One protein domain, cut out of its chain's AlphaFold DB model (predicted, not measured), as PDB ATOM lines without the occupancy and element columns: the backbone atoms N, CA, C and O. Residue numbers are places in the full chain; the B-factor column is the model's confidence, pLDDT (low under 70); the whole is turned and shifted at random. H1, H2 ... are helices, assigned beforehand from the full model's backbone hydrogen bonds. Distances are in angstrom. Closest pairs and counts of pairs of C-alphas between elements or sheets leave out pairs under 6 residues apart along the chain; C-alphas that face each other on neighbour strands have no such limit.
ATOM      1  N   GLN A 142       8.321  43.592  39.939       92.81
ATOM      2  CA  GLN A 142       9.724  43.314  40.243       92.81
ATOM      3  C   GLN A 142       9.902  41.928  40.867       92.81
ATOM      4  O   GLN A 142      10.751  41.172  40.418       92.81
ATOM      5  N   GLU A 143       9.067  41.553  41.839       88.88
ATOM      6  CA  GLU A 143       9.138  40.224  42.465       88.88
ATOM      7  C   GLU A 143       8.890  39.098  41.450       88.88
ATOM      8  O   GLU A 143       9.591  38.083  41.459       88.88
ATOM      9  N   ARG A 144       7.941  39.289  40.522       93.25
ATOM     10  CA  ARG A 144       7.734  38.356  39.403       93.25
ATOM     11  C   ARG A 144       8.941  38.288  38.475       93.25
ATOM     12  O   ARG A 144       9.312  37.195  38.053       93.25
ATOM     13  N   ALA A 145       9.535  39.433  38.147       94.25
ATOM     14  CA  ALA A 145      10.718  39.490  37.301       94.25
ATOM     15  C   ALA A 145      11.910  38.784  37.967       94.25
ATOM     16  O   ALA A 145      12.582  37.992  37.314       94.25
ATOM     17  N   ASP A 146      12.126  38.984  39.266       90.06
ATOM     18  CA  ASP A 146      13.178  38.314  40.036       90.06
ATOM     19  C   ASP A 146      12.968  36.791  40.057       90.06
ATOM     20  O   ASP A 146      13.905  36.014  39.838       90.06
ATOM     21  N   LEU A 147      11.723  36.336  40.246       88.00
ATOM     22  CA  LEU A 147      11.375  34.919  40.136       88.00
ATOM     23  C   LEU A 147      11.651  34.380  38.723       88.00
ATOM     24  O   LEU A 147      12.226  33.299  38.581       88.00
ATOM     25  N   GLY A 148      11.305  35.143  37.683       92.31
ATOM     26  CA  GLY A 148      11.618  34.824  36.291       92.31
ATOM     27  C   GLY A 148      13.118  34.694  36.040       92.31
ATOM     28  O   GLY A 148      13.564  33.695  35.475       92.31
ATOM     29  N   GLU A 149      13.920  35.642  36.531       91.25
ATOM     30  CA  GLU A 149      15.379  35.587  36.424       91.25
ATOM     31  C   GLU A 149      15.935  34.341  37.119       91.25
ATOM     32  O   GLU A 149      16.763  33.624  36.552       91.25
ATOM     33  N   LYS A 150      15.427  34.013  38.312       84.38
ATOM     34  CA  LYS A 150      15.804  32.796  39.036       84.38
ATOM     35  C   LYS A 150      15.439  31.527  38.263       84.38
ATOM     36  O   LYS A 150      16.234  30.589  38.236       84.38
ATOM     37  N   ILE A 151      14.284  31.475  37.601       84.50
ATOM     38  CA  ILE A 151      13.900  30.327  36.763       84.50
ATOM     39  C   ILE A 151      14.835  30.200  35.556       84.50
ATOM     40  O   ILE A 151      15.223  29.086  35.204       84.50
ATOM     41  N   ILE A 152      15.240  31.311  34.942       86.19
ATOM     42  CA  ILE A 152      16.087  31.310  33.744       86.19
ATOM     43  C   ILE A 152      17.552  30.990  34.087       86.19
ATOM     44  O   ILE A 152      18.156  30.133  33.440       86.19
ATOM     45  N   PHE A 153      18.117  31.631  35.114       81.25
ATOM     46  CA  PHE A 153      19.558  31.630  35.417       81.25
ATOM     47  C   PHE A 153      19.932  30.935  36.736       81.25
ATOM     48  O   PHE A 153      21.111  30.713  37.000       81.25
ATOM     49  N   GLY A 154      18.956  30.563  37.562       77.06
ATOM     50  CA  GLY A 154      19.157  29.865  38.838       77.06
ATOM     51  C   GLY A 154      19.256  30.792  40.053       77.06
ATOM     52  O   GLY A 154      19.092  30.330  41.182       77.06
ATOM     53  N   ALA A 155      19.470  32.093  39.841       74.00
ATOM     54  CA  ALA A 155      19.492  33.120  40.879       74.00
ATOM     55  C   ALA A 155      19.145  34.505  40.301       74.00
ATOM     56  O   ALA A 155      19.319  34.747  39.107       74.00
ATOM     57  N   VAL A 156      18.686  35.411  41.167       81.50
ATOM     58  CA  VAL A 156      18.474  36.831  40.835       81.50
ATOM     59  C   VAL A 156      19.831  37.510  40.623       81.50
ATOM     60  O   VAL A 156      20.786  37.227  41.348       81.50
ATOM     61  N   GLY A 157      19.936  38.379  39.618       83.50
ATOM     62  CA  GLY A 157      21.173  39.050  39.209       83.50
ATOM     63  C   GLY A 157      22.168  38.173  38.437       83.50
ATOM     64  O   GLY A 157      23.254  38.640  38.088       83.50
ATOM     65  N   ALA A 158      21.833  36.910  38.152       79.06
ATOM     66  CA  ALA A 158      22.725  35.979  37.459       79.06
ATOM     67  C   ALA A 158      22.658  36.077  35.922       79.06
ATOM     68  O   ALA A 158      23.419  35.396  35.236       79.06
ATOM     69  N   SER A 159      21.809  36.943  35.355       80.38
ATOM     70  CA  SER A 159      21.686  37.123  33.895       80.38
ATOM     71  C   SER A 159      22.963  37.613  33.194       80.38
ATOM     72  O   SER A 159      23.133  37.408  31.988       80.38
ATOM     73  N   GLY A 160      23.883  38.238  33.934       75.81
ATOM     74  CA  GLY A 160      25.217  38.617  33.452       75.81
ATOM     75  C   GLY A 160      26.290  37.538  33.640       75.81
ATOM     76  O   GLY A 160      27.403  37.689  33.136       75.81
ATOM     77  N   THR A 161      25.992  36.462  34.369       73.12
ATOM     78  CA  THR A 161      26.964  35.429  34.733       73.12
ATOM     79  C   THR A 161      27.029  34.342  33.662       73.12
ATOM     80  O   THR A 161      26.050  33.656  33.369       73.12
ATOM     81  N   GLN A 162      28.214  34.143  33.085       64.69
ATOM     82  CA  GLN A 162      28.433  33.099  32.087       64.69
ATOM     83  C   GLN A 162      28.206  31.704  32.693       64.69
ATOM     84  O   GLN A 162      28.822  31.346  33.695       64.69
ATOM     85  N   GLY A 163      27.338  30.909  32.062       64.50
ATOM     86  CA  GLY A 163      27.010  29.551  32.508       64.50
ATOM     87  C   GLY A 163      25.947  29.469  33.608       64.50
ATOM     88  O   GLY A 163      25.670  28.368  34.080       64.50
ATOM     89  N   ALA A 164      25.334  30.591  34.004       69.88
ATOM     90  CA  ALA A 164      24.188  30.581  34.906       69.88
ATOM     91  C   ALA A 164      22.971  29.941  34.222       69.88
ATOM     92  O   ALA A 164      22.558  30.361  33.140       69.88
ATOM     93  N   ILE A 165      22.433  28.884  34.832       73.44
ATOM     94  CA  ILE A 165      21.358  28.060  34.276       73.44
ATOM     95  C   ILE A 165      20.384  27.721  35.404       73.44
ATOM     96  O   ILE A 165      20.760  27.086  36.390       73.44
ATOM     97  N   GLY A 166      19.129  28.131  35.239       78.06
ATOM     98  CA  GLY A 166      18.028  27.790  36.135       78.06
ATOM     99  C   GLY A 166      17.166  26.645  35.605       78.06
ATOM    100  O   GLY A 166      17.495  25.998  34.606       78.06
ATOM    101  N   LYS A 167      16.028  26.409  36.270       80.69
ATOM    102  CA  LYS A 167      15.049  25.370  35.900       80.69
ATOM    103  C   LYS A 167      14.605  25.477  34.436       80.69
ATOM    104  O   LYS A 167      14.472  24.456  33.772       80.69
ATOM    105  N   GLY A 168      14.417  26.697  33.935       78.81
ATOM    106  CA  GLY A 168      13.989  26.963  32.563       78.81
ATOM    107  C   GLY A 168      15.018  26.559  31.506       78.81
ATOM    108  O   GLY A 168      14.655  26.403  30.347       78.81
ATOM    109  N   GLN A 169      16.293  26.380  31.880       83.88
ATOM    110  CA  GLN A 169      17.387  25.973  30.987       83.88
ATOM    111  C   GLN A 169      17.618  26.878  29.758       83.88
ATOM    112  O   GLN A 169      18.488  26.592  28.937       83.88
ATOM    113  N   CYS A 170      16.904  28.002  29.643       87.75
ATOM    114  CA  CYS A 170      16.927  28.889  28.484       87.75
ATOM    115  C   CYS A 170      18.345  29.358  28.086       87.75
ATOM    116  O   CYS A 170      18.625  29.369  26.883       87.75
ATOM    117  N   PRO A 171      19.273  29.675  29.021       86.94
ATOM    118  CA  PRO A 171      20.639  30.101  28.685       86.94
ATOM    119  C   PRO A 171      21.500  29.043  27.991       86.94
ATOM    120  O   PRO A 171      22.550  29.376  27.447       86.94
ATOM    121  N   LEU A 172      21.075  27.774  27.959       82.38
ATOM    122  CA  LEU A 172      21.758  26.743  27.169       82.38
ATOM    123  C   LEU A 172      21.656  27.002  25.664       82.38
ATOM    124  O   LEU A 172      22.579  26.672  24.910       82.38
ATOM    125  N   CYS A 173      20.532  27.577  25.236       83.88
ATOM    126  CA  CYS A 173      20.189  27.748  23.830       83.88
ATOM    127  C   CYS A 173      20.059  29.217  23.428       83.88
ATOM    128  O   CYS A 173      20.365  29.550  22.290       83.88
ATOM    129  N   HIS A 174      19.637  30.104  24.324       90.12
ATOM    130  CA  HIS A 174      19.360  31.499  24.003       90.12
ATOM    131  C   HIS A 174      20.424  32.450  24.548       90.12
ATOM    132  O   HIS A 174      20.891  32.326  25.677       90.12
ATOM    133  N   GLY A 175      20.750  33.461  23.742       88.56
ATOM    134  CA  GLY A 175      21.420  34.666  24.220       88.56
ATOM    135  C   GLY A 175      20.425  35.649  24.825       88.56
ATOM    136  O   GLY A 175      19.298  35.745  24.352       88.56
ATOM    137  N   PHE A 176      20.860  36.415  25.824       90.62
ATOM    138  CA  PHE A 176      20.038  37.447  26.473       90.62
ATOM    139  C   PHE A 176      20.633  38.854  26.363       90.62
ATOM    140  O   PHE A 176      19.962  39.840  26.665       90.62
ATOM    141  N   GLN A 177      21.886  38.975  25.930       86.94
ATOM    142  CA  GLN A 177      22.568  40.257  25.765       86.94
ATOM    143  C   GLN A 177      22.476  40.734  24.316       86.94
ATOM    144  O   GLN A 177      22.469  39.928  23.382       86.94
ATOM    145  N   LYS A 178      22.439  42.053  24.115       85.75
ATOM    146  CA  LYS A 178      22.419  42.655  22.779       85.75
ATOM    147  C   LYS A 178      23.628  42.189  21.961       85.75
ATOM    148  O   LYS A 178      24.762  42.296  22.411       85.75
ATOM    149  N   GLY A 179      23.380  41.687  20.753       74.50
ATOM    150  CA  GLY A 179      24.437  41.234  19.842       74.50
ATOM    151  C   GLY A 179      25.042  39.866  20.172       74.50
ATOM    152  O   GLY A 179      25.886  39.400  19.415       74.50
ATOM    153  N   PHE A 180      24.603  39.190  21.243       78.75
ATOM    154  CA  PHE A 180      25.027  37.817  21.515       78.75
ATOM    155  C   PHE A 180      24.498  36.882  20.422       78.75
ATOM    156  O   PHE A 180      23.283  36.738  20.247       78.75
ATOM    157  N   LEU A 181      25.403  36.256  19.675       68.94
ATOM    158  CA  LEU A 181      25.058  35.261  18.669       68.94
ATOM    159  C   LEU A 181      24.973  33.901  19.361       68.94
ATOM    160  O   LEU A 181      25.967  33.397  19.874       68.94
ATOM    161  N   SER A 182      23.777  33.322  19.397       69.00
ATOM    162  CA  SER A 182      23.625  31.898  19.679       69.00
ATOM    163  C   SER A 182      23.510  31.159  18.351       69.00
ATOM    164  O   SER A 182      22.890  31.663  17.423       69.00
ATOM    165  N   GLU A 183      24.111  29.980  18.254       70.25
ATOM    166  CA  GLU A 183      23.961  29.095  17.091       70.25
ATOM    167  C   GLU A 183      22.765  28.144  17.239       70.25
ATOM    168  O   GLU A 183      22.340  27.528  16.268       70.25
ATOM    169  N   ARG A 184      22.228  27.999  18.461       79.62
ATOM    170  CA  ARG A 184      21.182  27.012  18.776       79.62
ATOM    171  C   ARG A 184      19.776  27.591  18.753       79.62
ATOM    172  O   ARG A 184      18.854  26.881  18.383       79.62
ATOM    173  N   ALA A 185      19.592  28.842  19.164       87.44
ATOM    174  CA  ALA A 185      18.277  29.472  19.176       87.44
ATOM    175  C   ALA A 185      18.380  31.000  19.059       87.44
ATOM    176  O   ALA A 185      19.430  31.569  19.375       87.44
ATOM    177  N   PRO A 186      17.310  31.694  18.629       91.06
ATOM    178  CA  PRO A 186      17.329  33.142  18.473       91.06
ATOM    179  C   PRO A 186      17.691  33.857  19.774       91.06
ATOM    180  O   PRO A 186      17.282  33.448  20.858       91.06
ATOM    181  N   ASN A 187      18.410  34.972  19.678       92.06
ATOM    182  CA  ASN A 187      18.627  35.843  20.831       92.06
ATOM    183  C   ASN A 187      17.267  36.335  21.376       92.06
ATOM    184  O   ASN A 187      16.374  36.647  20.587       92.06
ATOM    185  N   LEU A 188      17.103  36.386  22.700       93.50
ATOM    186  CA  LEU A 188      15.886  36.830  23.391       93.50
ATOM    187  C   LEU A 188      15.926  38.305  23.817       93.50
ATOM    188  O   LEU A 188      14.902  38.852  24.211       93.50
ATOM    189  N   PHE A 189      17.060  38.990  23.658       92.06
ATOM    190  CA  PHE A 189      17.147  40.442  23.808       92.06
ATOM    191  C   PHE A 189      16.164  41.145  22.863       92.06
ATOM    192  O   PHE A 189      16.164  40.884  21.650       92.06
ATOM    193  N   GLY A 190      15.318  42.019  23.405       93.19
ATOM    194  CA  GLY A 190      14.278  42.737  22.664       93.19
ATOM    195  C   GLY A 190      13.189  41.840  22.064       93.19
ATOM    196  O   GLY A 190      12.587  42.213  21.052       93.19
ATOM    197  N   VAL A 191      12.962  40.638  22.614       94.88
ATOM    198  CA  VAL A 191      11.926  39.725  22.103       94.88
ATOM    199  C   VAL A 191      10.510  40.316  22.132       94.88
ATOM    200  O   VAL A 191       9.832  40.121  21.124       94.88
ATOM    201  N   PRO A 192      10.063  41.095  23.144       94.19
ATOM    202  CA  PRO A 192       8.700  41.632  23.145       94.19
ATOM    203  C   PRO A 192       8.424  42.540  21.939       94.19
ATOM    204  O   PRO A 192       7.406  42.412  21.266       94.19
ATOM    205  N   THR A 193       9.381  43.401  21.589       93.12
ATOM    206  CA  THR A 193       9.279  44.267  20.407       93.12
ATOM    207  C   THR A 193       9.379  43.460  19.113       93.12
ATOM    208  O   THR A 193       8.567  43.626  18.202       93.12
ATOM    209  N   ARG A 194      10.358  42.547  19.030       94.12
ATOM    210  CA  ARG A 194      10.599  41.737  17.828       94.12
ATOM    211  C   ARG A 194       9.457  40.764  17.538       94.12
ATOM    212  O   ARG A 194       9.232  40.443  16.375       94.12
ATOM    213  N   ALA A 195       8.724  40.308  18.551       94.44
ATOM    214  CA  ALA A 195       7.565  39.436  18.392       94.44
ATOM    215  C   ALA A 195       6.568  40.004  17.369       94.44
ATOM    216  O   ALA A 195       6.197  39.321  16.417       94.44
ATOM    217  N   MET A 196       6.245  41.295  17.470       92.69
ATOM    218  CA  MET A 196       5.318  41.965  16.551       92.69
ATOM    219  C   MET A 196       5.831  42.047  15.106       92.69
ATOM    220  O   MET A 196       5.040  42.139  14.167       92.69
ATOM    221  N   GLU A 197       7.147  42.016  14.902       92.69
ATOM    222  CA  GLU A 197       7.750  41.923  13.570       92.69
ATOM    223  C   GLU A 197       7.677  40.491  13.031       92.69
ATOM    224  O   GLU A 197       7.396  40.292  11.851       92.69
ATOM    225  N   ARG A 198       7.872  39.484  13.894       91.62
ATOM    226  CA  ARG A 198       7.805  38.059  13.527       91.62
ATOM    227  C   ARG A 198       6.412  37.628  13.101       91.62
ATOM    228  O   ARG A 198       6.290  36.880  12.140       91.62
ATOM    229  N   LEU A 199       5.380  38.178  13.733       91.06
ATOM    230  CA  LEU A 199       3.985  37.969  13.343       91.06
ATOM    231  C   LEU A 199       3.677  38.411  11.900       91.06
ATOM    232  O   LEU A 199       2.740  37.904  11.289       91.06
ATOM    233  N   LYS A 200       4.477  39.324  11.333       90.69
ATOM    234  CA  LYS A 200       4.349  39.794   9.943       90.69
ATOM    235  C   LYS A 200       5.141  38.942   8.945       90.69
ATOM    236  O   LYS A 200       5.030  39.177   7.743       90.69
ATOM    237  N   ASP A 201       5.956  37.989   9.408       88.94
ATOM    238  CA  ASP A 201       6.714  37.089   8.533       88.94
ATOM    239  C   ASP A 201       5.727  36.206   7.748       88.94
ATOM    240  O   ASP A 201       4.919  35.503   8.365       88.94
ATOM    241  N   PRO A 202       5.786  36.177   6.403       86.38
ATOM    242  CA  PRO A 202       4.906  35.333   5.598       86.38
ATOM    243  C   PRO A 202       4.936  33.854   6.003       86.38
ATOM    244  O   PRO A 202       3.930  33.162   5.869       86.38
ATOM    245  N   ARG A 203       6.067  33.370   6.538       85.50
ATOM    246  CA  ARG A 203       6.228  31.976   6.982       85.50
ATOM    247  C   ARG A 203       5.465  31.662   8.262       85.50
ATOM    248  O   ARG A 203       5.130  30.501   8.479       85.50
ATOM    249  N   TYR A 204       5.140  32.669   9.073       85.94
ATOM    250  CA  TYR A 204       4.322  32.493  10.273       85.94
ATOM    251  C   TYR A 204       2.919  31.964   9.928       85.94
ATOM    252  O   TYR A 204       2.329  31.190  10.680       85.94
ATOM    253  N   SER A 205       2.420  32.297   8.728       79.31
ATOM    254  CA  SER A 205       1.182  31.745   8.163       79.31
ATOM    255  C   SER A 205      -0.037  31.924   9.086       79.31
ATOM    256  O   SER A 205      -0.843  31.006   9.233       79.31
ATOM    257  N   GLN A 206      -0.178  33.113   9.698       75.62
ATOM    258  CA  GLN A 206      -1.196  33.440  10.722       75.62
ATOM    259  C   GLN A 206      -2.627  32.997  10.375       75.62
ATOM    260  O   GLN A 206      -3.392  32.615  11.256       75.62
ATOM    261  N   ALA A 207      -3.008  33.095   9.100       67.31
ATOM    262  CA  ALA A 207      -4.370  32.835   8.638       67.31
ATOM    263  C   ALA A 207      -4.621  31.377   8.221       67.31
ATOM    264  O   ALA A 207      -5.773  30.995   8.035       67.31
ATOM    265  N   ASP A 208      -3.568  30.583   8.014       78.62
ATOM    266  CA  ASP A 208      -3.689  29.236   7.458       78.62
ATOM    267  C   ASP A 208      -2.512  28.347   7.905       78.62
ATOM    268  O   ASP A 208      -1.466  28.317   7.245       78.62
ATOM    269  N   PRO A 209      -2.674  27.599   9.014       75.88
ATOM    270  CA  PRO A 209      -1.658  26.679   9.521       75.88
ATOM    271  C   PRO A 209      -1.170  25.657   8.484       75.88
ATOM    272  O   PRO A 209      -0.019  25.222   8.546       75.88
ATOM    273  N   SER A 210      -2.005  25.300   7.498       77.00
ATOM    274  CA  SER A 210      -1.646  24.325   6.461       77.00
ATOM    275  C   SER A 210      -0.535  24.821   5.527       77.00
ATOM    276  O   SER A 210       0.182  24.009   4.942       77.00
ATOM    277  N   LYS A 211      -0.343  26.144   5.433       82.19
ATOM    278  CA  LYS A 211       0.664  26.784   4.572       82.19
ATOM    279  C   LYS A 211       2.046  26.908   5.206       82.19
ATOM    280  O   LYS A 211       2.982  27.311   4.517       82.19
ATOM    281  N   ARG A 212       2.203  26.558   6.487       85.06
ATOM    282  CA  ARG A 212       3.517  26.565   7.150       85.06
ATOM    283  C   ARG A 212       4.451  25.614   6.426       85.06
ATOM    284  O   ARG A 212       4.031  24.526   6.059       85.06
ATOM    285  N   ASP A 213       5.723  25.965   6.267       82.62
ATOM    286  CA  ASP A 213       6.728  25.068   5.662       82.62
ATOM    287  C   ASP A 213       7.459  24.198   6.707       82.62
ATOM    288  O   ASP A 213       8.398  23.480   6.390       82.62
ATOM    289  N   THR A 214       7.027  24.214   7.968       85.25
ATOM    290  CA  THR A 214       7.672  23.468   9.058       85.25
ATOM    291  C   THR A 214       7.207  22.010   9.138       85.25
ATOM    292  O   THR A 214       6.191  21.624   8.546       85.25
ATOM    293  N   VAL A 215       7.951  21.182   9.880       86.06
ATOM    294  CA  VAL A 215       7.639  19.758  10.101       86.06
ATOM    295  C   VAL A 215       6.346  19.555  10.894       86.06
ATOM    296  O   VAL A 215       5.702  18.517  10.760       86.06
ATOM    297  N   GLN A 216       5.931  20.555  11.676       84.50
ATOM    298  CA  GLN A 216       4.688  20.546  12.436       84.50
ATOM    299  C   GLN A 216       3.812  21.719  12.007       84.50
ATOM    300  O   GLN A 216       4.083  22.870  12.343       84.50
ATOM    301  N   LYS A 217       2.731  21.418  11.282       80.88
ATOM    302  CA  LYS A 217       1.780  22.444  10.840       80.88
ATOM    303  C   LYS A 217       0.983  23.003  12.010       80.88
ATOM    304  O   LYS A 217       0.766  24.201  12.063       80.88
ATOM    305  N   GLU A 218       0.587  22.169  12.965       79.94
ATOM    306  CA  GLU A 218      -0.184  22.592  14.134       79.94
ATOM    307  C   GLU A 218       0.082  21.626  15.304       79.94
ATOM    308  O   GLU A 218       0.029  20.410  15.124       79.94
ATOM    309  N   ALA A 219       0.422  22.146  16.491       80.12
ATOM    310  CA  ALA A 219       0.548  21.340  17.720       80.12
ATOM    311  C   ALA A 219      -0.725  21.326  18.567       80.12
ATOM    312  O   ALA A 219      -0.928  20.417  19.368       80.12
ATOM    313  N   CYS A 220      -1.554  22.352  18.413       80.62
ATOM    314  CA  CYS A 220      -2.759  22.587  19.183       80.62
ATOM    315  C   CYS A 220      -3.766  23.352  18.319       80.62
ATOM    316  O   CYS A 220      -3.325  24.153  17.495       80.62
ATOM    317  N   PRO A 221      -5.082  23.179  18.517       79.56
ATOM    318  CA  PRO A 221      -6.076  23.989  17.822       79.56
ATOM    319  C   PRO A 221      -5.815  25.486  18.033       79.56
ATOM    320  O   PRO A 221      -5.875  25.975  19.159       79.56
ATOM    321  N   GLY A 222      -5.509  26.209  16.955       76.50
ATOM    322  CA  GLY A 222      -5.217  27.644  17.001       76.50
ATOM    323  C   GLY A 222      -3.741  27.997  17.208       76.50
ATOM    324  O   GLY A 222      -3.412  29.181  17.226       76.50
ATOM    325  N   CYS A 223      -2.834  27.026  17.311       83.44
ATOM    326  CA  CYS A 223      -1.396  27.291  17.279       83.44
ATOM    327  C   CYS A 223      -0.999  27.973  15.950       83.44
ATOM    328  O   CYS A 223      -1.443  27.575  14.871       83.44
ATOM    329  N   GLY A 224      -0.136  28.985  16.024       78.25
ATOM    330  CA  GLY A 224       0.293  29.923  14.971       78.25
ATOM    331  C   GLY A 224      -0.749  30.977  14.598       78.25
ATOM    332  O   GLY A 224      -0.858  31.356  13.434       78.25
ATOM    333  N   THR A 225      -1.522  31.429  15.588       86.44
ATOM    334  CA  THR A 225      -2.521  32.509  15.465       86.44
ATOM    335  C   THR A 225      -2.301  33.628  16.485       86.44
ATOM    336  O   THR A 225      -3.229  34.389  16.787       86.44
ATOM    337  N   ALA A 226      -1.094  33.733  17.049       91.69
ATOM    338  CA  ALA A 226      -0.766  34.830  17.945       91.69
ATOM    339  C   ALA A 226      -0.927  36.202  17.270       91.69
ATOM    340  O   ALA A 226      -0.630  36.389  16.086       91.69
ATOM    341  N   LYS A 227      -1.414  37.165  18.052       92.44
ATOM    342  CA  LYS A 227      -1.715  38.541  17.636       92.44
ATOM    343  C   LYS A 227      -0.932  39.583  18.426       92.44
ATOM    344  O   LYS A 227      -0.797  40.711  17.957       92.44
ATOM    345  N   THR A 228      -0.437  39.212  19.598       95.06
ATOM    346  CA  THR A 228       0.280  40.083  20.529       95.06
ATOM    347  C   THR A 228       1.658  39.510  20.857       95.06
ATOM    348  O   THR A 228       1.985  38.381  20.473       95.06
ATOM    349  N   ALA A 229       2.501  40.297  21.530       95.06
ATOM    350  CA  ALA A 229       3.863  39.886  21.855       95.06
ATOM    351  C   ALA A 229       3.884  38.706  22.838       95.06
ATOM    352  O   ALA A 229       4.645  37.758  22.652       95.06
ATOM    353  N   GLU A 230       3.013  38.734  23.841       95.94
ATOM    354  CA  GLU A 230       2.835  37.672  24.826       95.94
ATOM    355  C   GLU A 230       2.223  36.414  24.215       95.94
ATOM    356  O   GLU A 230       2.694  35.314  24.495       95.94
ATOM    357  N   GLU A 231       1.265  36.545  23.289       95.69
ATOM    358  CA  GLU A 231       0.772  35.385  22.549       95.69
ATOM    359  C   GLU A 231       1.878  34.762  21.686       95.69
ATOM    360  O   GLU A 231       1.986  33.542  21.633       95.69
ATOM    361  N   TYR A 232       2.727  35.568  21.040       95.62
ATOM    362  CA  TYR A 232       3.842  35.051  20.242       95.62
ATOM    363  C   TYR A 232       4.854  34.290  21.109       95.62
ATOM    364  O   TYR A 232       5.344  33.231  20.706       95.62
ATOM    365  N   ILE A 233       5.175  34.813  22.297       96.50
ATOM    366  CA  ILE A 233       6.089  34.165  23.245       96.50
ATOM    367  C   ILE A 233       5.473  32.856  23.756       96.50
ATOM    368  O   ILE A 233       6.099  31.802  23.624       96.50
ATOM    369  N   ALA A 234       4.228  32.889  24.240       95.75
ATOM    370  CA  ALA A 234       3.514  31.709  24.726       95.75
ATOM    371  C   ALA A 234       3.385  30.620  23.649       95.75
ATOM    372  O   ALA A 234       3.586  29.432  23.913       95.75
ATOM    373  N   GLU A 235       3.104  31.012  22.410       93.88
ATOM    374  CA  GLU A 235       3.014  30.087  21.289       93.88
ATOM    375  C   GLU A 235       4.375  29.508  20.899       93.88
ATOM    376  O   GLU A 235       4.472  28.307  20.656       93.88
ATOM    377  N   SER A 236       5.438  30.316  20.896       93.88
ATOM    378  CA  SER A 236       6.804  29.836  20.639       93.88
ATOM    379  C   SER A 236       7.241  28.806  21.687       93.88
ATOM    380  O   SER A 236       7.940  27.849  21.366       93.88
ATOM    381  N   HIS A 237       6.790  28.968  22.933       93.88
ATOM    382  CA  HIS A 237       7.019  28.040  24.039       93.88
ATOM    383  C   HIS A 237       6.184  26.751  23.952       93.88
ATOM    384  O   HIS A 237       6.648  25.680  24.360       93.88
ATOM    385  N   ALA A 238       4.953  26.836  23.441       92.06
ATOM    386  CA  ALA A 238       4.030  25.706  23.338       92.06
ATOM    387  C   ALA A 238       4.204  24.897  22.040       92.06
ATOM    388  O   ALA A 238       4.145  23.667  22.069       92.06
ATOM    389  N   CYS A 239       4.466  25.571  20.920       90.88
ATOM    390  CA  CYS A 239       4.687  24.983  19.604       90.88
ATOM    391  C   CYS A 239       5.926  25.578  18.904       90.88
ATOM    392  O   CYS A 239       5.795  26.296  17.907       90.88
ATOM    393  N   PRO A 240       7.149  25.221  19.334       91.06
ATOM    394  CA  PRO A 240       8.370  25.740  18.715       91.06
ATOM    395  C   PRO A 240       8.510  25.404  17.221       91.06
ATOM    396  O   PRO A 240       9.182  26.118  16.484       91.06
ATOM    397  N   ASN A 241       7.879  24.318  16.756       90.06
ATOM    398  CA  ASN A 241       7.866  23.930  15.345       90.06
ATOM    399  C   ASN A 241       6.761  24.615  14.520       90.06
ATOM    400  O   ASN A 241       6.765  24.475  13.300       90.06
ATOM    401  N   CYS A 242       5.819  25.346  15.129       89.56
ATOM    402  CA  CYS A 242       4.795  26.072  14.367       89.56
ATOM    403  C   CYS A 242       5.400  27.261  13.613       89.56
ATOM    404  O   CYS A 242       4.957  27.587  12.514       89.56
ATOM    405  N   TYR A 243       6.447  27.875  14.161       90.88
ATOM    406  CA  TYR A 243       7.230  28.890  13.471       90.88
ATOM    407  C   TYR A 243       8.697  28.785  13.880       90.88
ATOM    408  O   TYR A 243       9.053  28.993  15.037       90.88
ATOM    409  N   VAL A 244       9.556  28.490  12.906       90.94
ATOM    410  CA  VAL A 244      11.007  28.438  13.099       90.94
ATOM    411  C   VAL A 244      11.616  29.714  12.531       90.94
ATOM    412  O   VAL A 244      11.448  30.050  11.356       90.94
ATOM    413  N   VAL A 245      12.334  30.449  13.378       90.94
ATOM    414  CA  VAL A 245      13.040  31.660  12.956       90.94
ATOM    415  C   VAL A 245      14.134  31.284  11.952       90.94
ATOM    416  O   VAL A 245      14.891  30.345  12.181       90.94
ATOM    417  N   ALA A 246      14.235  32.045  10.856       89.75
ATOM    418  CA  ALA A 246      15.267  31.828   9.834       89.75
ATOM    419  C   ALA A 246      16.671  31.751  10.454       89.75
ATOM    420  O   ALA A 246      17.045  32.639  11.222       89.75
ATOM    421  N   GLY A 247      17.434  30.731  10.066       88.38
ATOM    422  CA  GLY A 247      18.797  30.465  10.514       88.38
ATOM    423  C   GLY A 247      18.914  29.685  11.824       88.38
ATOM    424  O   GLY A 247      20.036  29.462  12.267       88.38
ATOM    425  N   PHE A 248      17.802  29.282  12.447       89.19
ATOM    426  CA  PHE A 248      17.794  28.614  13.755       89.19
ATOM    427  C   PHE A 248      17.129  27.239  13.755       89.19
ATOM    428  O   PHE A 248      16.935  26.659  14.825       89.19
ATOM    429  N   GLY A 249      16.766  26.695  12.594       86.50
ATOM    430  CA  GLY A 249      16.326  25.311  12.542       86.50
ATOM    431  C   GLY A 249      17.467  24.318  12.698       86.50
ATOM    432  O   GLY A 249      18.646  24.623  12.501       86.50
ATOM    433  N   VAL A 250      17.097  23.077  12.994       83.50
ATOM    434  CA  VAL A 250      18.020  21.945  13.028       83.50
ATOM    435  C   VAL A 250      18.753  21.851  11.687       83.50
ATOM    436  O   VAL A 250      18.143  21.881  10.611       83.50
ATOM    437  N   LYS A 251      20.084  21.739  11.738       78.62
ATOM    438  CA  LYS A 251      20.938  21.684  10.546       78.62
ATOM    439  C   LYS A 251      20.494  20.551   9.615       78.62
ATOM    440  O   LYS A 251      20.354  19.410  10.039       78.62
ATOM    441  N   GLY A 252      20.308  20.871   8.335       82.44
ATOM    442  CA  GLY A 252      19.819  19.928   7.321       82.44
ATOM    443  C   GLY A 252      18.298  19.913   7.142       82.44
ATOM    444  O   GLY A 252      17.820  19.300   6.194       82.44
ATOM    445  N   THR A 253      17.540  20.627   7.983       82.62
ATOM    446  CA  THR A 253      16.077  20.741   7.837       82.62
ATOM    447  C   THR A 253      15.637  21.985   7.067       82.62
ATOM    448  O   THR A 253      14.460  22.093   6.753       82.62
ATOM    449  N   ASN A 254      16.559  22.897   6.725       87.44
ATOM    450  CA  ASN A 254      16.268  24.194   6.093       87.44
ATOM    451  C   ASN A 254      15.229  25.014   6.878       87.44
ATOM    452  O   ASN A 254      14.236  25.463   6.315       87.44
ATOM    453  N   ASP A 255      15.449  25.180   8.187       87.69
ATOM    454  CA  ASP A 255      14.544  25.901   9.094       87.69
ATOM    455  C   ASP A 255      13.134  25.304   9.203       87.69
ATOM    456  O   ASP A 255      12.170  26.014   9.475       87.69
ATOM    457  N   ARG A 256      12.990  23.991   9.002       88.06
ATOM    458  CA  ARG A 256      11.684  23.323   9.114       88.06
ATOM    459  C   ARG A 256      11.440  22.685  10.471       88.06
ATOM    460  O   ARG A 256      10.283  22.472  10.817       88.06
ATOM    461  N   GLU A 257      12.493  22.391  11.226       89.38
ATOM    462  CA  GLU A 257      12.423  21.799  12.563       89.38
ATOM    463  C   GLU A 257      13.177  22.677  13.564       89.38
ATOM    464  O   GLU A 257      14.312  23.078  13.312       89.38
ATOM    465  N   SER A 258      12.549  22.981  14.695       88.44
ATOM    466  CA  SER A 258      13.122  23.753  15.791       88.44
ATOM    467  C   SER A 258      13.899  22.847  16.751       88.44
ATOM    468  O   SER A 258      13.378  21.804  17.150       88.44
ATOM    469  N   PRO A 259      15.105  23.241  17.198       82.62
ATOM    470  CA  PRO A 259      15.825  22.545  18.265       82.62
ATOM    471  C   PRO A 259      15.244  22.828  19.662       82.62
ATOM    472  O   PRO A 259      15.669  22.216  20.644       82.62
ATOM    473  N   MET A 260      14.312  23.779  19.779       87.00
ATOM    474  CA  MET A 260      13.696  24.161  21.045       87.00
ATOM    475  C   MET A 260      12.593  23.162  21.438       87.00
ATOM    476  O   MET A 260      11.687  22.916  20.639       87.00
ATOM    477  N   PRO A 261      12.626  22.592  22.657       86.62
ATOM    478  CA  PRO A 261      11.549  21.738  23.144       86.62
ATOM    479  C   PRO A 261      10.330  22.569  23.568       86.62
ATOM    480  O   PRO A 261      10.451  23.740  23.928       86.62
ATOM    481  N   ALA A 262       9.151  21.945  23.592       89.19
ATOM    482  CA  ALA A 262       7.972  22.549  24.202       89.19
ATOM    483  C   ALA A 262       8.166  22.624  25.726       89.19
ATOM    484  O   ALA A 262       8.202  21.597  26.405       89.19
ATOM    485  N   ILE A 263       8.311  23.830  26.275       88.62
ATOM    486  CA  ILE A 263       8.851  24.024  27.635       88.62
ATOM    487  C   ILE A 263       7.880  23.635  28.766       88.62
ATOM    488  O   ILE A 263       8.293  23.466  29.911       88.62
ATOM    489  N   HIS A 264       6.595  23.446  28.443       87.56
ATOM    490  CA  HIS A 264       5.579  22.893  29.345       87.56
ATOM    491  C   HIS A 264       5.672  21.364  29.487       87.56
ATOM    492  O   HIS A 264       5.021  20.779  30.350       87.56
ATOM    493  N   LYS A 265       6.487  20.704  28.653       81.69
ATOM    494  CA  LYS A 265       6.732  19.259  28.685       81.69
ATOM    495  C   LYS A 265       8.133  18.963  29.246       81.69
ATOM    496  O   LYS A 265       9.000  19.845  29.257       81.69
ATOM    497  N   PRO A 266       8.385  17.734  29.739       75.19
ATOM    498  CA  PRO A 266       9.733  17.308  30.101       75.19
ATOM    499  C   PRO A 266      10.732  17.521  28.947       75.19
ATOM    500  O   PRO A 266      10.352  17.359  27.785       75.19
ATOM    501  N   PRO A 267      12.003  17.865  29.238       70.56
ATOM    502  CA  PRO A 267      12.638  17.868  30.563       70.56
ATOM    503  C   PRO A 267      12.482  19.172  31.368       70.56
ATOM    504  O   PRO A 267      12.863  19.188  32.535       70.56
ATOM    505  N   ILE A 268      11.947  20.246  30.776       77.38
ATOM    506  CA  ILE A 268      11.873  21.566  31.433       77.38
ATOM    507  C   ILE A 268      10.637  21.650  32.340       77.38
ATOM    508  O   ILE A 268      10.756  22.038  33.502       77.38
ATOM    509  N   ALA A 269       9.474  21.229  31.828       82.25
ATOM    510  CA  ALA A 269       8.221  21.101  32.576       82.25
ATOM    511  C   ALA A 269       7.892  22.327  33.455       82.25
ATOM    512  O   ALA A 269       7.657  22.199  34.664       82.25
ATOM    513  N   LEU A 270       7.908  23.522  32.854       86.12
ATOM    514  CA  LEU A 270       7.453  24.728  33.543       86.12
ATOM    515  C   LEU A 270       5.931  24.708  33.743       86.12
ATOM    516  O   LEU A 270       5.186  24.203  32.899       86.12
ATOM    517  N   ASN A 271       5.479  25.270  34.862       87.81
ATOM    518  CA  ASN A 271       4.067  25.481  35.173       87.81
ATOM    519  C   ASN A 271       3.602  26.914  34.828       87.81
ATOM    520  O   ASN A 271       4.399  27.758  34.425       87.81
ATOM    521  N   PHE A 272       2.304  27.197  34.983       91.25
ATOM    522  CA  PHE A 272       1.736  28.513  34.651       91.25
ATOM    523  C   PHE A 272       2.317  29.672  35.462       91.25
ATOM    524  O   PHE A 272       2.549  30.740  34.902       91.25
ATOM    525  N   ASP A 273       2.591  29.471  36.747       88.88
ATOM    526  CA  ASP A 273       3.174  30.510  37.595       88.88
ATOM    527  C   ASP A 273       4.608  30.830  37.148       88.88
ATOM    528  O   ASP A 273       5.028  31.986  37.116       88.88
ATOM    529  N   GLU A 274       5.342  29.808  36.707       92.12
ATOM    530  CA  GLU A 274       6.683  29.954  36.147       92.12
ATOM    531  C   GLU A 274       6.669  30.634  34.776       92.12
ATOM    532  O   GLU A 274       7.531  31.471  34.518       92.12
ATOM    533  N   PHE A 275       5.680  30.348  33.922       95.00
ATOM    534  CA  PHE A 275       5.477  31.089  32.673       95.00
ATOM    535  C   PHE A 275       5.235  32.572  32.922       95.00
ATOM    536  O   PHE A 275       5.880  33.409  32.295       95.00
ATOM    537  N   ILE A 276       4.353  32.899  33.873       96.00
ATOM    538  CA  ILE A 276       4.061  34.285  34.250       96.00
ATOM    539  C   ILE A 276       5.343  34.998  34.686       96.00
ATOM    540  O   ILE A 276       5.604  36.113  34.235       96.00
ATOM    541  N   ALA A 277       6.157  34.370  35.535       95.69
ATOM    542  CA  ALA A 277       7.402  34.964  36.013       95.69
ATOM    543  C   ALA A 277       8.435  35.154  34.885       95.69
ATOM    544  O   ALA A 277       9.010  36.235  34.749       95.69
ATOM    545  N   VAL A 278       8.648  34.127  34.052       96.44
ATOM    546  CA  VAL A 278       9.591  34.167  32.919       96.44
ATOM    547  C   VAL A 278       9.207  35.252  31.915       96.44
ATOM    548  O   VAL A 278      10.051  36.080  31.569       96.44
ATOM    549  N   ASP A 279       7.945  35.295  31.487       97.38
ATOM    550  CA  ASP A 279       7.469  36.301  30.536       97.38
ATOM    551  C   ASP A 279       7.516  37.699  31.163       97.38
ATOM    552  O   ASP A 279       8.017  38.627  30.532       97.38
ATOM    553  N   THR A 280       7.123  37.856  32.435       97.50
ATOM    554  CA  THR A 280       7.255  39.143  33.144       97.50
ATOM    555  C   THR A 280       8.694  39.659  33.091       97.50
ATOM    556  O   THR A 280       8.918  40.828  32.775       97.50
ATOM    557  N   TRP A 281       9.683  38.794  33.337       96.75
ATOM    558  CA  TRP A 281      11.093  39.170  33.261       96.75
ATOM    559  C   TRP A 281      11.530  39.561  31.840       96.75
ATOM    560  O   TRP A 281      12.264  40.538  31.680       96.75
ATOM    561  N   LEU A 282      11.065  38.848  30.802       96.88
ATOM    562  CA  LEU A 282      11.390  39.151  29.399       96.88
ATOM    563  C   LEU A 282      10.935  40.550  28.968       96.88
ATOM    564  O   LEU A 282      11.614  41.173  28.153       96.88
ATOM    565  N   PHE A 283       9.818  41.043  29.503       97.12
ATOM    566  CA  PHE A 283       9.333  42.402  29.250       97.12
ATOM    567  C   PHE A 283      10.018  43.428  30.160       97.12
ATOM    568  O   PHE A 283      10.611  44.390  29.664       97.12
ATOM    569  N   ALA A 284      10.019  43.185  31.475       95.31
ATOM    570  CA  ALA A 284      10.527  44.130  32.469       95.31
ATOM    571  C   ALA A 284      12.007  44.480  32.250       95.31
ATOM    572  O   ALA A 284      12.397  45.642  32.363       95.31
ATOM    573  N   ARG A 285      12.840  43.503  31.861       93.44
ATOM    574  CA  ARG A 285      14.270  43.734  31.588       93.44
ATOM    575  C   ARG A 285      14.532  44.696  30.428       93.44
ATOM    576  O   ARG A 285      15.603  45.291  30.360       93.44
ATOM    577  N   GLU A 286      13.591  44.793  29.489       92.81
ATOM    578  CA  GLU A 286      13.684  45.662  28.313       92.81
ATOM    579  C   GLU A 286      13.083  47.051  28.605       92.81
ATOM    580  O   GLU A 286      13.014  47.891  27.711       92.81
ATOM    581  N   GLY A 287      12.644  47.303  29.848       92.12
ATOM    582  CA  GLY A 287      11.968  48.538  30.247       92.12
ATOM    583  C   GLY A 287      10.554  48.669  29.677       92.12
ATOM    584  O   GLY A 287      10.051  49.785  29.561       92.12
ATOM    585  N   ILE A 288       9.938  47.552  29.280       93.44
ATOM    586  CA  ILE A 288       8.573  47.494  28.755       93.44
ATOM    587  C   ILE A 288       7.661  47.004  29.878       93.44
ATOM    588  O   ILE A 288       7.983  46.012  30.536       93.44
ATOM    589  N   ASP A 289       6.523  47.673  30.071       94.50
ATOM    590  CA  ASP A 289       5.515  47.219  31.027       94.50
ATOM    591  C   ASP A 289       5.047  45.804  30.643       94.50
ATOM    592  O   ASP A 289       4.569  45.594  29.522       94.50
ATOM    593  N   PRO A 290       5.224  44.809  31.529       95.75
ATOM    594  CA  PRO A 290       4.818  43.445  31.241       95.75
ATOM    595  C   PRO A 290       3.288  43.339  31.203       95.75
ATOM    596  O   PRO A 290       2.613  44.023  31.981       95.75
ATOM    597  N   PRO A 291       2.733  42.436  30.375       96.62
ATOM    598  CA  PRO A 291       1.330  42.073  30.473       96.62
ATOM    599  C   PRO A 291       1.003  41.551  31.875       96.62
ATOM    600  O   PRO A 291       1.859  41.044  32.610       96.62
ATOM    601  N   THR A 292      -0.260  41.667  32.253       96.50
ATOM    602  CA  THR A 292      -0.751  41.158  33.529       96.50
ATOM    603  C   THR A 292      -0.601  39.631  33.609       96.50
ATOM    604  O   THR A 292      -0.629  38.940  32.586       96.50
ATOM    605  N   PRO A 293      -0.493  39.056  34.823       95.31
ATOM    606  CA  PRO A 293      -0.471  37.604  35.009       95.31
ATOM    607  C   PRO A 293      -1.619  36.871  34.308       95.31
ATOM    608  O   PRO A 293      -1.413  35.791  33.762       95.31
ATOM    609  N   GLU A 294      -2.815  37.465  34.297       95.69
ATOM    610  CA  GLU A 294      -3.995  36.899  33.644       95.69
ATOM    611  C   GLU A 294      -3.864  36.896  32.115       95.69
ATOM    612  O   GLU A 294      -4.186  35.895  31.478       95.69
ATOM    613  N   GLU A 295      -3.347  37.973  31.516       97.19
ATOM    614  CA  GLU A 295      -3.082  38.039  30.073       97.19
ATOM    615  C   GLU A 295      -2.055  36.987  29.645       97.19
ATOM    616  O   GLU A 295      -2.297  36.249  28.688       97.19
ATOM    617  N   ILE A 296      -0.956  36.852  30.398       97.12
ATOM    618  CA  ILE A 296       0.063  35.827  30.139       97.12
ATOM    619  C   ILE A 296      -0.555  34.430  30.275       97.12
ATOM    620  O   ILE A 296      -0.452  33.606  29.368       97.12
ATOM    621  N   GLU A 297      -1.248  34.143  31.377       95.12
ATOM    622  CA  GLU A 297      -1.858  32.832  31.606       95.12
ATOM    623  C   GLU A 297      -2.863  32.458  30.506       95.12
ATOM    624  O   GLU A 297      -2.870  31.320  30.025       95.12
ATOM    625  N   ASN A 298      -3.682  33.415  30.068       95.62
ATOM    626  CA  ASN A 298      -4.634  33.225  28.980       95.62
ATOM    627  C   ASN A 298      -3.930  32.968  27.640       95.62
ATOM    628  O   ASN A 298      -4.370  32.092  26.889       95.62
ATOM    629  N   ALA A 299      -2.808  33.643  27.372       96.12
ATOM    630  CA  ALA A 299      -1.979  33.380  26.200       96.12
ATOM    631  C   ALA A 299      -1.464  31.929  26.188       96.12
ATOM    632  O   ALA A 299      -1.618  31.222  25.194       96.12
ATOM    633  N   TYR A 300      -0.950  31.417  27.310       95.25
ATOM    634  CA  TYR A 300      -0.531  30.011  27.393       95.25
ATOM    635  C   TYR A 300      -1.708  29.038  27.310       95.25
ATOM    636  O   TYR A 300      -1.615  28.021  26.624       95.25
ATOM    637  N   LYS A 301      -2.843  29.330  27.953       93.94
ATOM    638  CA  LYS A 301      -4.050  28.485  27.883       93.94
ATOM    639  C   LYS A 301      -4.628  28.378  26.473       93.94
ATOM    640  O   LYS A 301      -5.250  27.354  26.180       93.94
ATOM    641  N   LYS A 302      -4.430  29.399  25.635       92.88
ATOM    642  CA  LYS A 302      -4.785  29.395  24.210       92.88
ATOM    643  C   LYS A 302      -3.960  28.375  23.421       92.88
ATOM    644  O   LYS A 302      -4.511  27.735  22.533       92.88
ATOM    645  N   PHE A 303      -2.678  28.196  23.755       92.75
ATOM    646  CA  PHE A 303      -1.757  27.346  22.985       92.75
ATOM    647  C   PHE A 303      -1.379  26.016  23.652       92.75
ATOM    648  O   PHE A 303      -0.768  25.159  23.017       92.75
ATOM    649  N   ILE A 304      -1.756  25.808  24.914       92.56
ATOM    650  CA  ILE A 304      -1.571  24.545  25.634       92.56
ATOM    651  C   ILE A 304      -2.949  23.895  25.847       92.56
ATOM    652  O   ILE A 304      -3.724  24.361  26.701       92.56
ATOM    653  N   PRO A 305      -3.267  22.817  25.096       89.38
ATOM    654  CA  PRO A 305      -4.503  22.060  25.265       89.38
ATOM    655  C   PRO A 305      -4.690  21.605  26.706       89.38
ATOM    656  O   PRO A 305      -3.721  21.264  27.376       89.38
ATOM    657  N   GLU A 306      -5.935  21.532  27.175       88.25
ATOM    658  CA  GLU A 306      -6.243  21.184  28.568       88.25
ATOM    659  C   GLU A 306      -5.611  19.863  29.028       88.25
ATOM    660  O   GLU A 306      -5.091  19.789  30.139       88.25
ATOM    661  N   ALA A 307      -5.570  18.859  28.147       86.06
ATOM    662  CA  ALA A 307      -4.936  17.567  28.408       86.06
ATOM    663  C   ALA A 307      -3.409  17.650  28.616       86.06
ATOM    664  O   ALA A 307      -2.843  16.815  29.319       86.06
ATOM    665  N   ASP A 308      -2.769  18.664  28.033       84.38
ATOM    666  CA  ASP A 308      -1.321  18.886  28.050       84.38
ATOM    667  C   ASP A 308      -0.902  19.957  29.073       84.38
ATOM    668  O   ASP A 308       0.282  20.284  29.186       84.38
ATOM    669  N   ARG A 309      -1.854  20.525  29.828       85.62
ATOM    670  CA  ARG A 309      -1.557  21.579  30.801       85.62
ATOM    671  C   ARG A 309      -0.693  21.052  31.949       85.62
ATOM    672  O   ARG A 309      -0.952  19.956  32.458       85.62
TER     673      ARG A 309
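What this domain is: This is residues 142 to 309 of the 444 residues of the protein "Nitric oxide reductase" of Nitrospirae bacterium (UniProt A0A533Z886). There is little regular structure: five short helices pack as a cluster in the order H1, H4, H5, H3, H2, each steeply angled to the next, amid long loops. The 168 printed residues have five named helices, H1 to H5, and no named strand; the class is all helix, though named elements hold only 54 residues. The whole is compact, radius of gyration of the C-alphas 14.9 A, spanning 42 by 34 by 29 A.

Where its parts are: H1, residues 142 to 153, 16.0 A, begins at C-alpha (9.724, 43.314, 40.243). H2 is residues 191 to 198, 9.7 A; H3, 229 to 238, 14.3 A; H4, 272 to 284, 18.1 A. H5, 293 to 303, 15.9 A, ends at C-alpha (-1.757, 27.346, 22.985).

How they stand to each other: H1 touches H4, about perpendicular at 78 degrees; the closest C-alphas, of Gly 148 and Val 278, are 4.0 A apart. H5 touches H3 at a steep tilt of 48 degrees, the same way, closest at C-alphas 299 and 231, 5.0 A. Every O i to N i+4 pair is within hydrogen-bond range in H1, H3 and H4, 2 of 4 in H2 and 6 of 7 in H5.

The domain as a whole: The printed part has no cut. The links H1 to H2, H2 to H3 and H3 to H4 are long. Residues 162 to 164, 181 to 182 and 207 have pLDDT under 70.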